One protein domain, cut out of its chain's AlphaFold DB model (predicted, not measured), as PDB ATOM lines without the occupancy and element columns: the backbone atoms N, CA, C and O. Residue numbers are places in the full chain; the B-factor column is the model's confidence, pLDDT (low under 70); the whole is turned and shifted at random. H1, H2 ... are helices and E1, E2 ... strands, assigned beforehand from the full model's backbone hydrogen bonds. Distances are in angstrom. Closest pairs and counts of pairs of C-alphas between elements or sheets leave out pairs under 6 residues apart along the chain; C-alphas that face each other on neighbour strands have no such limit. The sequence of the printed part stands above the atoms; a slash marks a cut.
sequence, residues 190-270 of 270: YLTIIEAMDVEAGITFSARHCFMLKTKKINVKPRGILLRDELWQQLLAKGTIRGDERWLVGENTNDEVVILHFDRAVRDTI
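What this domain is: This is residues 190 to 270 of the 270 residues of an uncharacterized protein of Lachnellula cervina (UniProt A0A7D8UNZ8). A twisted sheet of three strands, E1, E2 and E3, stands over a smaller part made of the two-strand hairpin E4 and E5 and the short helix H1, with few contacts between the two; the tail, residues 265 to 270, sticks out alone. The printed part has 81 residues, with one named helix and five named strands in the order E1, E2, E3, H1, E4, E5. Under half of the residues are in named elements, and the class is mostly strand. Both sheets are antiparallel, the larger in the order E1 - E2 - E3. The whole is compact, with a radius of gyration of the C-alphas of 13.4 A, and spans 44 by 28 by 26 A.

How they stand to each other: E1, residues 190 to 198, bends by 74 degrees at residue 193. It forms an antiparallel hairpin with E2, residues 203 to 210, where N 193 and O 207 are within hydrogen-bond range at 2.8 A. E2 and E3, residues 216 to 221, form another, with N 206 and O 219 at 2.9 A; E1, E2 and E3 are a meander, each strand the antiparallel neighbour of the one before. H1, residues 231 to 235, is on this sheet but only grazes it; its O i to N i+4 pair is within hydrogen-bond range. The closest C-alphas of H1 and E4, residues 247 to 251, are those of Leu 235 and Gly 250, 4.7 A apart. E4 and E5, residues 257 to 261, form a hairpin at 159 degrees, with N 248 and O 260 at 2.8 A. E3 and E5 are apart.

Where its parts are: E1 begins at C-alpha 190 (0.759, -4.555, 25.572) and is 21.3 A long; E2 is 21.2 A, E3 16.3 A, H1 5.6 A and E4 13.5 A. E5, 13.0 A, ends at C-alpha 261 (4.078, 7.571, 47.920).

The domain as a whole: The C-alphas farthest apart, Met 212 and Ile 270, are 46.1 A apart. The printed part has no cut, and the link from H1 to E4 is long. Confidence is under 70 at residue 223 and residues 264 to 270.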
ATOM      1  N   TYR A 190      -0.230  -5.339  24.848       76.00
ATOM      2  CA  TYR A 190       0.759  -4.555  25.572       76.00
ATOM      3  C   TYR A 190       2.107  -5.283  25.623       76.00
ATOM      4  O   TYR A 190       2.173  -6.501  25.746       76.00
ATOM      5  N   LEU A 191       3.178  -4.500  25.531       80.19
ATOM      6  CA  LEU A 191       4.554  -4.903  25.803       80.19
ATOM      7  C   LEU A 191       4.950  -4.276  27.131       80.19
ATOM      8  O   LEU A 191       4.756  -3.066  27.315       80.19
ATOM      9  N   THR A 192       5.472  -5.067  28.057       81.25
ATOM     10  CA  THR A 192       5.973  -4.514  29.310       81.25
ATOM     11  C   THR A 192       7.349  -3.915  29.102       81.25
ATOM     12  O   THR A 192       8.249  -4.540  28.563       81.25
ATOM     13  N   ILE A 193       7.485  -2.665  29.529       82.62
ATOM     14  CA  ILE A 193       8.737  -1.917  29.472       82.62
ATOM     15  C   ILE A 193       9.548  -2.204  30.732       82.62
ATOM     16  O   ILE A 193      10.740  -2.473  30.651       82.62
ATOM     17  N   ILE A 194       8.901  -2.140  31.896       85.69
ATOM     18  CA  ILE A 194       9.546  -2.360  33.189       85.69
ATOM     19  C   ILE A 194       8.504  -2.731  34.241       85.69
ATOM     20  O   ILE A 194       7.341  -2.318  34.150       85.69
ATOM     21  N   GLU A 195       8.932  -3.486  35.250       87.94
ATOM     22  CA  GLU A 195       8.115  -3.839  36.406       87.94
ATOM     23  C   GLU A 195       8.840  -3.503  37.710       87.94
ATOM     24  O   GLU A 195      10.068  -3.575  37.790       87.94
ATOM     25  N   ALA A 196       8.058  -3.149  38.725       88.88
ATOM     26  CA  ALA A 196       8.466  -3.148  40.123       88.88
ATOM     27  C   ALA A 196       7.491  -4.049  40.888       88.88
ATOM     28  O   ALA A 196       6.273  -3.918  40.729       88.88
ATOM     29  N   MET A 197       8.019  -4.996  41.659       86.69
ATOM     30  CA  MET A 197       7.227  -6.014  42.341       86.69
ATOM     31  C   MET A 197       7.550  -6.027  43.824       86.69
ATOM     32  O   MET A 197       8.717  -6.036  44.204       86.69
ATOM     33  N   ASP A 198       6.497  -6.110  44.623       87.25
ATOM     34  CA  ASP A 198       6.558  -6.492  46.021       87.25
ATOM     35  C   ASP A 198       5.818  -7.823  46.160       87.25
ATOM     36  O   ASP A 198       4.584  -7.885  46.122       87.25
ATOM     37  N   VAL A 199       6.594  -8.903  46.241       82.38
ATOM     38  CA  VAL A 199       6.068 -10.270  46.303       82.38
ATOM     39  C   VAL A 199       5.353 -10.519  47.630       82.38
ATOM     40  O   VAL A 199       4.320 -11.187  47.634       82.38
ATOM     41  N   GLU A 200       5.848  -9.955  48.735       85.25
ATOM     42  CA  GLU A 200       5.266 -10.146  50.067       85.25
ATOM     43  C   GLU A 200       3.906  -9.446  50.172       85.25
ATOM     44  O   GLU A 200       2.932 -10.033  50.653       85.25
ATOM     45  N   ALA A 201       3.796  -8.228  49.637       86.38
ATOM     46  CA  ALA A 201       2.520  -7.521  49.554       86.38
ATOM     47  C   ALA A 201       1.622  -7.994  48.395       86.38
ATOM     48  O   ALA A 201       0.455  -7.589  48.311       86.38
ATOM     49  N   GLY A 202       2.147  -8.820  47.485       85.94
ATOM     50  CA  GLY A 202       1.450  -9.282  46.286       85.94
ATOM     51  C   GLY A 202       1.120  -8.157  45.299       85.94
ATOM     52  O   GLY A 202       0.093  -8.224  44.620       85.94
ATOM     53  N   ILE A 203       1.943  -7.102  45.243       87.06
ATOM     54  CA  ILE A 203       1.747  -5.947  44.359       87.06
ATOM     55  C   ILE A 203       2.725  -5.990  43.187       87.06
ATOM     56  O   ILE A 203       3.914  -6.265  43.328       87.06
ATOM     57  N   THR A 204       2.222  -5.654  42.001       87.62
ATOM     58  CA  THR A 204       3.050  -5.449  40.808       87.62
ATOM     59  C   THR A 204       2.666  -4.149  40.129       87.62
ATOM     60  O   THR A 204       1.511  -3.973  39.731       87.62
ATOM     61  N   PHE A 205       3.647  -3.268  39.956       88.69
ATOM     62  CA  PHE A 205       3.581  -2.112  39.077       88.69
ATOM     63  C   PHE A 205       4.176  -2.504  37.731       88.69
ATOM     64  O   PHE A 205       5.383  -2.703  37.631       88.69
ATOM     65  N   SER A 206       3.355  -2.590  36.688       87.38
ATOM     66  CA  SER A 206       3.841  -2.837  35.328       87.38
ATOM     67  C   SER A 206       3.672  -1.580  34.492       87.38
ATOM     68  O   SER A 206       2.546  -1.126  34.264       87.38
ATOM     69  N   ALA A 207       4.773  -1.045  33.979       87.75
ATOM     70  CA  ALA A 207       4.730  -0.006  32.973       87.75
ATOM     71  C   ALA A 207       4.741  -0.613  31.572       87.75
ATOM     72  O   ALA A 207       5.615  -1.404  31.221       87.75
ATOM     73  N   ARG A 208       3.750  -0.246  30.764       84.12
ATOM     74  CA  ARG A 208       3.393  -0.974  29.548       84.12
ATOM     75  C   ARG A 208       3.196  -0.052  28.365       84.12
ATOM     76  O   ARG A 208       2.724   1.073  28.516       84.12
ATOM     77  N   HIS A 209       3.471  -0.571  27.176       82.81
ATOM     78  CA  HIS A 209       3.194   0.066  25.899       82.81
ATOM     79  C   HIS A 209       2.228  -0.780  25.073       82.81
ATOM     80  O   HIS A 209       2.558  -1.884  24.652       82.81
ATOM     81  N   CYS A 210       1.037  -0.250  24.802       80.12
ATOM     82  CA  CYS A 210       0.128  -0.836  23.824       80.12
ATOM     83  C   CYS A 210       0.681  -0.562  22.430       80.12
ATOM     84  O   CYS A 210       0.552   0.558  21.934       80.12
ATOM     85  N   PHE A 211       1.270  -1.560  21.775       72.50
ATOM     86  CA  PHE A 211       1.854  -1.355  20.445       72.50
ATOM     87  C   PHE A 211       0.783  -1.067  19.376       72.50
ATOM     88  O   PHE A 211       1.074  -0.452  18.354       72.50
ATOM     89  N   MET A 212      -0.469  -1.464  19.631       73.25
ATOM     90  CA  MET A 212      -1.611  -1.215  18.743       73.25
ATOM     91  C   MET A 212      -2.097   0.238  18.803       73.25
ATOM     92  O   MET A 212      -2.334   0.854  17.769       73.25
ATOM     93  N   LEU A 213      -2.242   0.792  20.012       73.81
ATOM     94  CA  LEU A 213      -2.773   2.147  20.238       73.81
ATOM     95  C   LEU A 213      -1.675   3.191  20.478       73.81
ATOM     96  O   LEU A 213      -1.963   4.374  20.624       73.81
ATOM     97  N   LYS A 214      -0.416   2.753  20.563       72.94
ATOM     98  CA  LYS A 214       0.762   3.538  20.955       72.94
ATOM     99  C   LYS A 214       0.638   4.243  22.313       72.94
ATOM    100  O   LYS A 214       1.426   5.132  22.622       72.94
ATOM    101  N   THR A 215      -0.310   3.823  23.147       73.00
ATOM    102  CA  THR A 215      -0.521   4.369  24.492       73.00
ATOM    103  C   THR A 215       0.413   3.704  25.490       73.00
ATOM    104  O   THR A 215       0.648   2.496  25.400       73.00
ATOM    105  N   LYS A 216       0.894   4.461  26.475       78.44
ATOM    106  CA  LYS A 216       1.695   3.931  27.579       78.44
ATOM    107  C   LYS A 216       0.950   4.095  28.896       78.44
ATOM    108  O   LYS A 216       0.282   5.105  29.066       78.44
ATOM    109  N   LYS A 217       1.019   3.102  29.783       81.38
ATOM    110  CA  LYS A 217       0.255   3.073  31.043       81.38
ATOM    111  C   LYS A 217       1.042   2.369  32.139       81.38
ATOM    112  O   LYS A 217       1.823   1.474  31.831       81.38
ATOM    113  N   ILE A 218       0.792   2.723  33.397       80.94
ATOM    114  CA  ILE A 218       1.266   1.959  34.557       80.94
ATOM    115  C   ILE A 218       0.052   1.293  35.202       80.94
ATOM    116  O   ILE A 218      -0.925   1.971  35.525       80.94
ATOM    117  N   ASN A 219       0.104  -0.029  35.336       83.12
ATOM    118  CA  ASN A 219      -0.945  -0.847  35.936       83.12
ATOM    119  C   ASN A 219      -0.485  -1.387  37.291       83.12
ATOM    120  O   ASN A 219       0.656  -1.825  37.409       83.12
ATOM    121  N   VAL A 220      -1.386  -1.404  38.273       82.00
ATOM    122  CA  VAL A 220      -1.150  -1.956  39.610       82.00
ATOM    123  C   VAL A 220      -2.006  -3.206  39.810       82.00
ATOM    124  O   VAL A 220      -3.231  -3.110  39.916       82.00
ATOM    125  N   LYS A 221      -1.383  -4.384  39.882       80.06
ATOM    126  CA  LYS A 221      -2.057  -5.663  40.184       80.06
ATOM    127  C   LYS A 221      -2.002  -5.990  41.690       80.06
ATOM    128  O   LYS A 221      -1.073  -5.533  42.349       80.06
ATOM    129  N   PRO A 222      -2.993  -6.728  42.242       74.06
ATOM    130  CA  PRO A 222      -4.214  -7.224  41.587       74.06
ATOM    131  C   PRO A 222      -5.321  -6.162  41.475       74.06
ATOM    132  O   PRO A 222      -6.377  -6.434  40.915       74.06
ATOM    133  N   ARG A 223      -5.104  -4.949  42.004       65.50
ATOM    134  CA  ARG A 223      -6.144  -3.912  42.116       65.50
ATOM    135  C   ARG A 223      -6.671  -3.396  40.768       65.50
ATOM    136  O   ARG A 223      -7.722  -2.768  40.746       65.50
ATOM    137  N   GLY A 224      -5.958  -3.636  39.664       71.69
ATOM    138  CA  GLY A 224      -6.336  -3.193  38.319       71.69
ATOM    139  C   GLY A 224      -6.333  -1.672  38.160       71.69
ATOM    140  O   GLY A 224      -7.081  -1.136  37.344       71.69
ATOM    141  N   ILE A 225      -5.544  -0.963  38.975       77.81
ATOM    142  CA  ILE A 225      -5.520   0.503  38.981       77.81
ATOM    143  C   ILE A 225      -4.595   0.987  37.869       77.81
ATOM    144  O   ILE A 225      -3.439   0.576  37.789       77.81
ATOM    145  N   LEU A 226      -5.101   1.902  37.045       80.31
ATOM    146  CA  LEU A 226      -4.319   2.616  36.043       80.31
ATOM    147  C   LEU A 226      -3.873   3.962  36.610       80.31
ATOM    148  O   LEU A 226      -4.702   4.766  37.041       80.31
ATOM    149  N   LEU A 227      -2.567   4.214  36.589       78.88
ATOM    150  CA  LEU A 227      -2.033   5.538  36.894       78.88
ATOM    151  C   LEU A 227      -2.269   6.495  35.713       78.88
ATOM    152  O   LEU A 227      -2.385   6.064  34.565       78.88
ATOM    153  N   ARG A 228      -2.354   7.800  36.005       78.00
ATOM    154  CA  ARG A 228      -2.600   8.862  35.010       78.00
ATOM    155  C   ARG A 228      -1.508   8.891  33.938       78.00
ATOM    156  O   ARG A 228      -0.335   8.742  34.261       78.00
ATOM    157  N   ASP A 229      -1.880   9.189  32.694       74.06
ATOM    158  CA  ASP A 229      -0.950   9.208  31.552       74.06
ATOM    159  C   ASP A 229       0.212  10.209  31.731       74.06
ATOM    160  O   ASP A 229       1.339   9.936  31.318       74.06
ATOM    161  N   GLU A 230      -0.024  11.336  32.412       79.94
ATOM    162  CA  GLU A 230       1.000  12.351  32.726       79.94
ATOM    163  C   GLU A 230       2.136  11.799  33.603       79.94
ATOM    164  O   GLU A 230       3.286  12.230  33.477       79.94
ATOM    165  N   LEU A 231       1.851  10.787  34.435       82.31
ATOM    166  CA  LEU A 231       2.860  10.151  35.284       82.31
ATOM    167  C   LEU A 231       3.924   9.425  34.463       82.31
ATOM    168  O   LEU A 231       5.023   9.209  34.960       82.31
ATOM    169  N   TRP A 232       3.655   9.100  33.195       82.19
ATOM    170  CA  TRP A 232       4.682   8.533  32.328       82.19
ATOM    171  C   TRP A 232       5.887   9.472  32.187       82.19
ATOM    172  O   TRP A 232       7.029   9.042  32.329       82.19
ATOM    173  N   GLN A 233       5.638  10.755  31.910       84.44
ATOM    174  CA  GLN A 233       6.702  11.753  31.743       84.44
ATOM    175  C   GLN A 233       7.355  12.120  33.078       84.44
ATOM    176  O   GLN A 233       8.540  12.439  33.112       84.44
ATOM    177  N   GLN A 234       6.585  12.060  34.166       88.75
ATOM    178  CA  GLN A 234       7.061  12.401  35.504       88.75
ATOM    179  C   GLN A 234       7.820  11.267  36.196       88.75
ATOM    180  O   GLN A 234       8.587  11.545  37.101       88.75
ATOM    181  N   LEU A 235       7.618  10.006  35.819       88.88
ATOM    182  CA  LEU A 235       8.199   8.879  36.553       88.88
ATOM    183  C   LEU A 235       9.085   7.980  35.693       88.88
ATOM    184  O   LEU A 235      10.013   7.367  36.199       88.88
ATOM    185  N   LEU A 236       8.798   7.855  34.401       87.88
ATOM    186  CA  LEU A 236       9.364   6.790  33.575       87.88
ATOM    187  C   LEU A 236      10.115   7.328  32.355       87.88
ATOM    188  O   LEU A 236      10.274   6.642  31.343       87.88
ATOM    189  N   ALA A 237      10.613   8.562  32.437       85.38
ATOM    190  CA  ALA A 237      11.334   9.194  31.338       85.38
ATOM    191  C   ALA A 237      12.611   8.426  30.966       85.38
ATOM    192  O   ALA A 237      12.955   8.351  29.785       85.38
ATOM    193  N   LYS A 238      13.268   7.797  31.949       83.81
ATOM    194  CA  LYS A 238      14.452   6.944  31.746       83.81
ATOM    195  C   LYS A 238      14.143   5.461  31.537       83.81
ATOM    196  O   LYS A 238      15.061   4.654  31.454       83.81
ATOM    197  N   GLY A 239      12.867   5.081  31.437       81.75
ATOM    198  CA  GLY A 239      12.478   3.697  31.147       81.75
ATOM    199  C   GLY A 239      12.673   2.710  32.305       81.75
ATOM    200  O   GLY A 239      12.507   1.514  32.094       81.75
ATOM    201  N   THR A 240      12.959   3.191  33.520       86.25
ATOM    202  CA  THR A 240      13.023   2.371  34.733       86.25
ATOM    203  C   THR A 240      12.105   2.895  35.841       86.25
ATOM    204  O   THR A 240      11.913   4.101  35.970       86.25
ATOM    205  N   ILE A 241      11.557   1.973  36.635       90.81
ATOM    206  CA  ILE A 241      10.924   2.226  37.936       90.81
ATOM    207  C   ILE A 241      11.406   1.174  38.934       90.81
ATOM    208  O   ILE A 241      11.737   0.043  38.559       90.81
ATOM    209  N   ARG A 242      11.435   1.547  40.210       90.50
ATOM    210  CA  ARG A 242      11.741   0.675  41.353       90.50
ATOM    211  C   ARG A 242      10.813   1.031  42.501       90.50
ATOM    212  O   ARG A 242      10.435   2.187  42.617       90.50
ATOM    213  N   GLY A 243      10.429   0.077  43.331       90.06
ATOM    214  CA  GLY A 243       9.472   0.360  44.392       90.06
ATOM    215  C   GLY A 243       8.873  -0.878  45.018       90.06
ATOM    216  O   GLY A 243       9.126  -1.990  44.557       90.06
ATOM    217  N   ASP A 244       8.064  -0.631  46.036       90.44
ATOM    218  CA  ASP A 244       7.300  -1.604  46.800       90.44
ATOM    219  C   ASP A 244       5.836  -1.138  46.944       90.44
ATOM    220  O   ASP A 244       5.374  -0.215  46.265       90.44
ATOM    221  N   GLU A 245       5.066  -1.785  47.812       90.00
ATOM    222  CA  GLU A 245       3.679  -1.429  48.097       90.00
ATOM    223  C   GLU A 245       3.474  -0.021  48.683       90.00
ATOM    224  O   GLU A 245       2.344   0.485  48.670       90.00
ATOM    225  N   ARG A 246       4.534   0.618  49.189       90.38
ATOM    226  CA  ARG A 246       4.511   1.940  49.834       90.38
ATOM    227  C   ARG A 246       4.981   3.048  48.909       90.38
ATOM    228  O   ARG A 246       4.466   4.162  49.004       90.38
ATOM    229  N   TRP A 247       5.938   2.785  48.026       91.75
ATOM    230  CA  TRP A 247       6.488   3.818  47.152       91.75
ATOM    231  C   TRP A 247       6.911   3.293  45.786       91.75
ATOM    232  O   TRP A 247       7.354   2.163  45.631       91.75
ATOM    233  N   LEU A 248       6.831   4.168  44.785       91.56
ATOM    234  CA  LEU A 248       7.360   3.939  43.447       91.56
ATOM    235  C   LEU A 248       8.299   5.084  43.071       91.56
ATOM    236  O   LEU A 248       7.911   6.250  43.070       91.56
ATOM    237  N   VAL A 249       9.535   4.739  42.751       93.69
ATOM    238  CA  VAL A 249      10.624   5.643  42.391       93.69
ATOM    239  C   VAL A 249      10.917   5.517  40.905       93.69
ATOM    240  O   VAL A 249      10.952   4.418  40.345       93.69
ATOM    241  N   GLY A 250      11.171   6.652  40.277       92.81
ATOM    242  CA  GLY A 250      11.630   6.743  38.903       92.81
ATOM    243  C   GLY A 250      12.281   8.093  38.637       92.81
ATOM    244  O   GLY A 250      12.681   8.794  39.568       92.81
ATOM    245  N   GLU A 251      12.384   8.462  37.369       93.88
ATOM    246  CA  GLU A 251      13.035   9.699  36.945       93.88
ATOM    247  C   GLU A 251      12.221  10.387  35.846       93.88
ATOM    248  O   GLU A 251      11.702   9.736  34.926       93.88
ATOM    249  N   ASN A 252      12.100  11.709  35.952       92.06
ATOM    250  CA  ASN A 252      11.356  12.524  34.998       92.06
ATOM    251  C   ASN A 252      12.229  13.017  33.829       92.06
ATOM    252  O   ASN A 252      13.416  12.716  33.717       92.06
ATOM    253  N   THR A 253      11.634  13.779  32.910       90.25
ATOM    254  CA  THR A 253      12.341  14.321  31.737       90.25
ATOM    255  C   THR A 253      13.365  15.414  32.057       90.25
ATOM    256  O   THR A 253      14.105  15.805  31.160       90.25
ATOM    257  N   ASN A 254      13.393  15.912  33.295       92.06
ATOM    258  CA  ASN A 254      14.323  16.933  33.783       92.06
ATOM    259  C   ASN A 254      15.486  16.323  34.586       92.06
ATOM    260  O   ASN A 254      16.199  17.061  35.260       92.06
ATOM    261  N   ASP A 255      15.662  14.999  34.529       88.94
ATOM    262  CA  ASP A 255      16.658  14.242  35.297       88.94
ATOM    263  C   ASP A 255      16.456  14.337  36.828       88.94
ATOM    264  O   ASP A 255      17.397  14.207  37.613       88.94
ATOM    265  N   GLU A 256      15.217  14.569  37.278       93.69
ATOM    266  CA  GLU A 256      14.869  14.606  38.701       93.69
ATOM    267  C   GLU A 256      14.346  13.242  39.162       93.69
ATOM    268  O   GLU A 256      13.484  12.638  38.514       93.69
ATOM    269  N   VAL A 257      14.822  12.786  40.325       94.00
ATOM    270  CA  VAL A 257      14.291  11.591  40.993       94.00
ATOM    271  C   VAL A 257      12.898  11.898  41.535       94.00
ATOM    272  O   VAL A 257      12.723  12.805  42.351       94.00
ATOM    273  N   VAL A 258      11.909  11.116  41.109       93.94
ATOM    274  CA  VAL A 258      10.508  11.266  41.516       93.94
ATOM    275  C   VAL A 258      10.090  10.071  42.357       93.94
ATOM    276  O   VAL A 258      10.291   8.925  41.963       93.94
ATOM    277  N   ILE A 259       9.487  10.355  43.513       93.56
ATOM    278  CA  ILE A 259       8.984   9.359  44.461       93.56
ATOM    279  C   ILE A 259       7.472   9.538  44.580       93.56
ATOM    280  O   ILE A 259       6.996  10.561  45.072       93.56
ATOM    281  N   LEU A 260       6.710   8.543  44.137       90.38
ATOM    282  CA  LEU A 260       5.280   8.439  44.404       90.38
ATOM    283  C   LEU A 260       5.083   7.640  45.685       90.38
ATOM    284  O   LEU A 260       5.508   6.493  45.757       90.38
ATOM    285  N   HIS A 261       4.427   8.236  46.672       90.44
ATOM    286  CA  HIS A 261       4.078   7.571  47.920       90.44
ATOM    287  C   HIS A 261       2.615   7.110  47.887       90.44
ATOM    288  O   HIS A 261       1.736   7.853  47.441       90.44
ATOM    289  N   PHE A 262       2.348   5.892  48.351       85.88
ATOM    290  CA  PHE A 262       1.009   5.318  48.446       85.88
ATOM    291  C   PHE A 262       0.546   5.313  49.901       85.88
ATOM    292  O   PHE A 262       0.777   4.371  50.657       85.88
ATOM    293  N   ASP A 263      -0.158   6.371  50.291       81.69
ATOM    294  CA  ASP A 263      -0.752   6.444  51.619       81.69
ATOM    295  C   ASP A 263      -1.911   5.453  51.771       81.69
ATOM    296  O   ASP A 263      -2.748   5.267  50.876       81.69
ATOM    297  N   ARG A 264      -2.019   4.839  52.953       68.12
ATOM    298  CA  ARG A 264      -3.267   4.177  53.338       68.12
ATOM    299  C   ARG A 264      -4.327   5.260  53.458       68.12
ATOM    300  O   ARG A 264      -4.171   6.179  54.257       68.12
ATOM    301  N   ALA A 265      -5.413   5.134  52.698       61.38
ATOM    302  CA  ALA A 265      -6.579   5.979  52.900       61.38
ATOM    303  C   ALA A 265      -6.970   5.910  54.382       61.38
ATOM    304  O   ALA A 265      -7.293   4.831  54.892       61.38
ATOM    305  N   VAL A 266      -6.911   7.051  55.073       54.44
ATOM    306  CA  VAL A 266      -7.551   7.192  56.375       54.44
ATOM    307  C   VAL A 266      -9.026   6.948  56.099       54.44
ATOM    308  O   VAL A 266      -9.676   7.716  55.392       54.44
ATOM    309  N   ARG A 267      -9.546   5.806  56.556       48.91
ATOM    310  CA  ARG A 267     -10.990   5.645  56.652       48.91
ATOM    311  C   ARG A 267     -11.405   6.630  57.727       48.91
ATOM    312  O   ARG A 267     -11.237   6.331  58.905       48.91
ATOM    313  N   ASP A 268     -11.892   7.791  57.315       45.97
ATOM    314  CA  ASP A 268     -12.682   8.639  58.192       45.97
ATOM    315  C   ASP A 268     -13.906   7.809  58.594       45.97
ATOM    316  O   ASP A 268     -14.894   7.702  57.868       45.97
ATOM    317  N   THR A 269     -13.787   7.101  59.716       44.59
ATOM    318  CA  THR A 269     -14.925   6.566  60.453       44.59
ATOM    319  C   THR A 269     -15.733   7.765  60.926       44.59
ATOM    320  O   THR A 269     -15.368   8.402  61.913       44.59
ATOM    321  N   ILE A 270     -16.781   8.083  60.168       44.44
ATOM    322  CA  ILE A 270     -17.937   8.847  60.640       44.44
ATOM    323  C   ILE A 270     -18.827   7.894  61.437       44.44
ATOM    324  O   ILE A 270     -19.062   6.768  60.936       44.44
TER     325      ILE A 270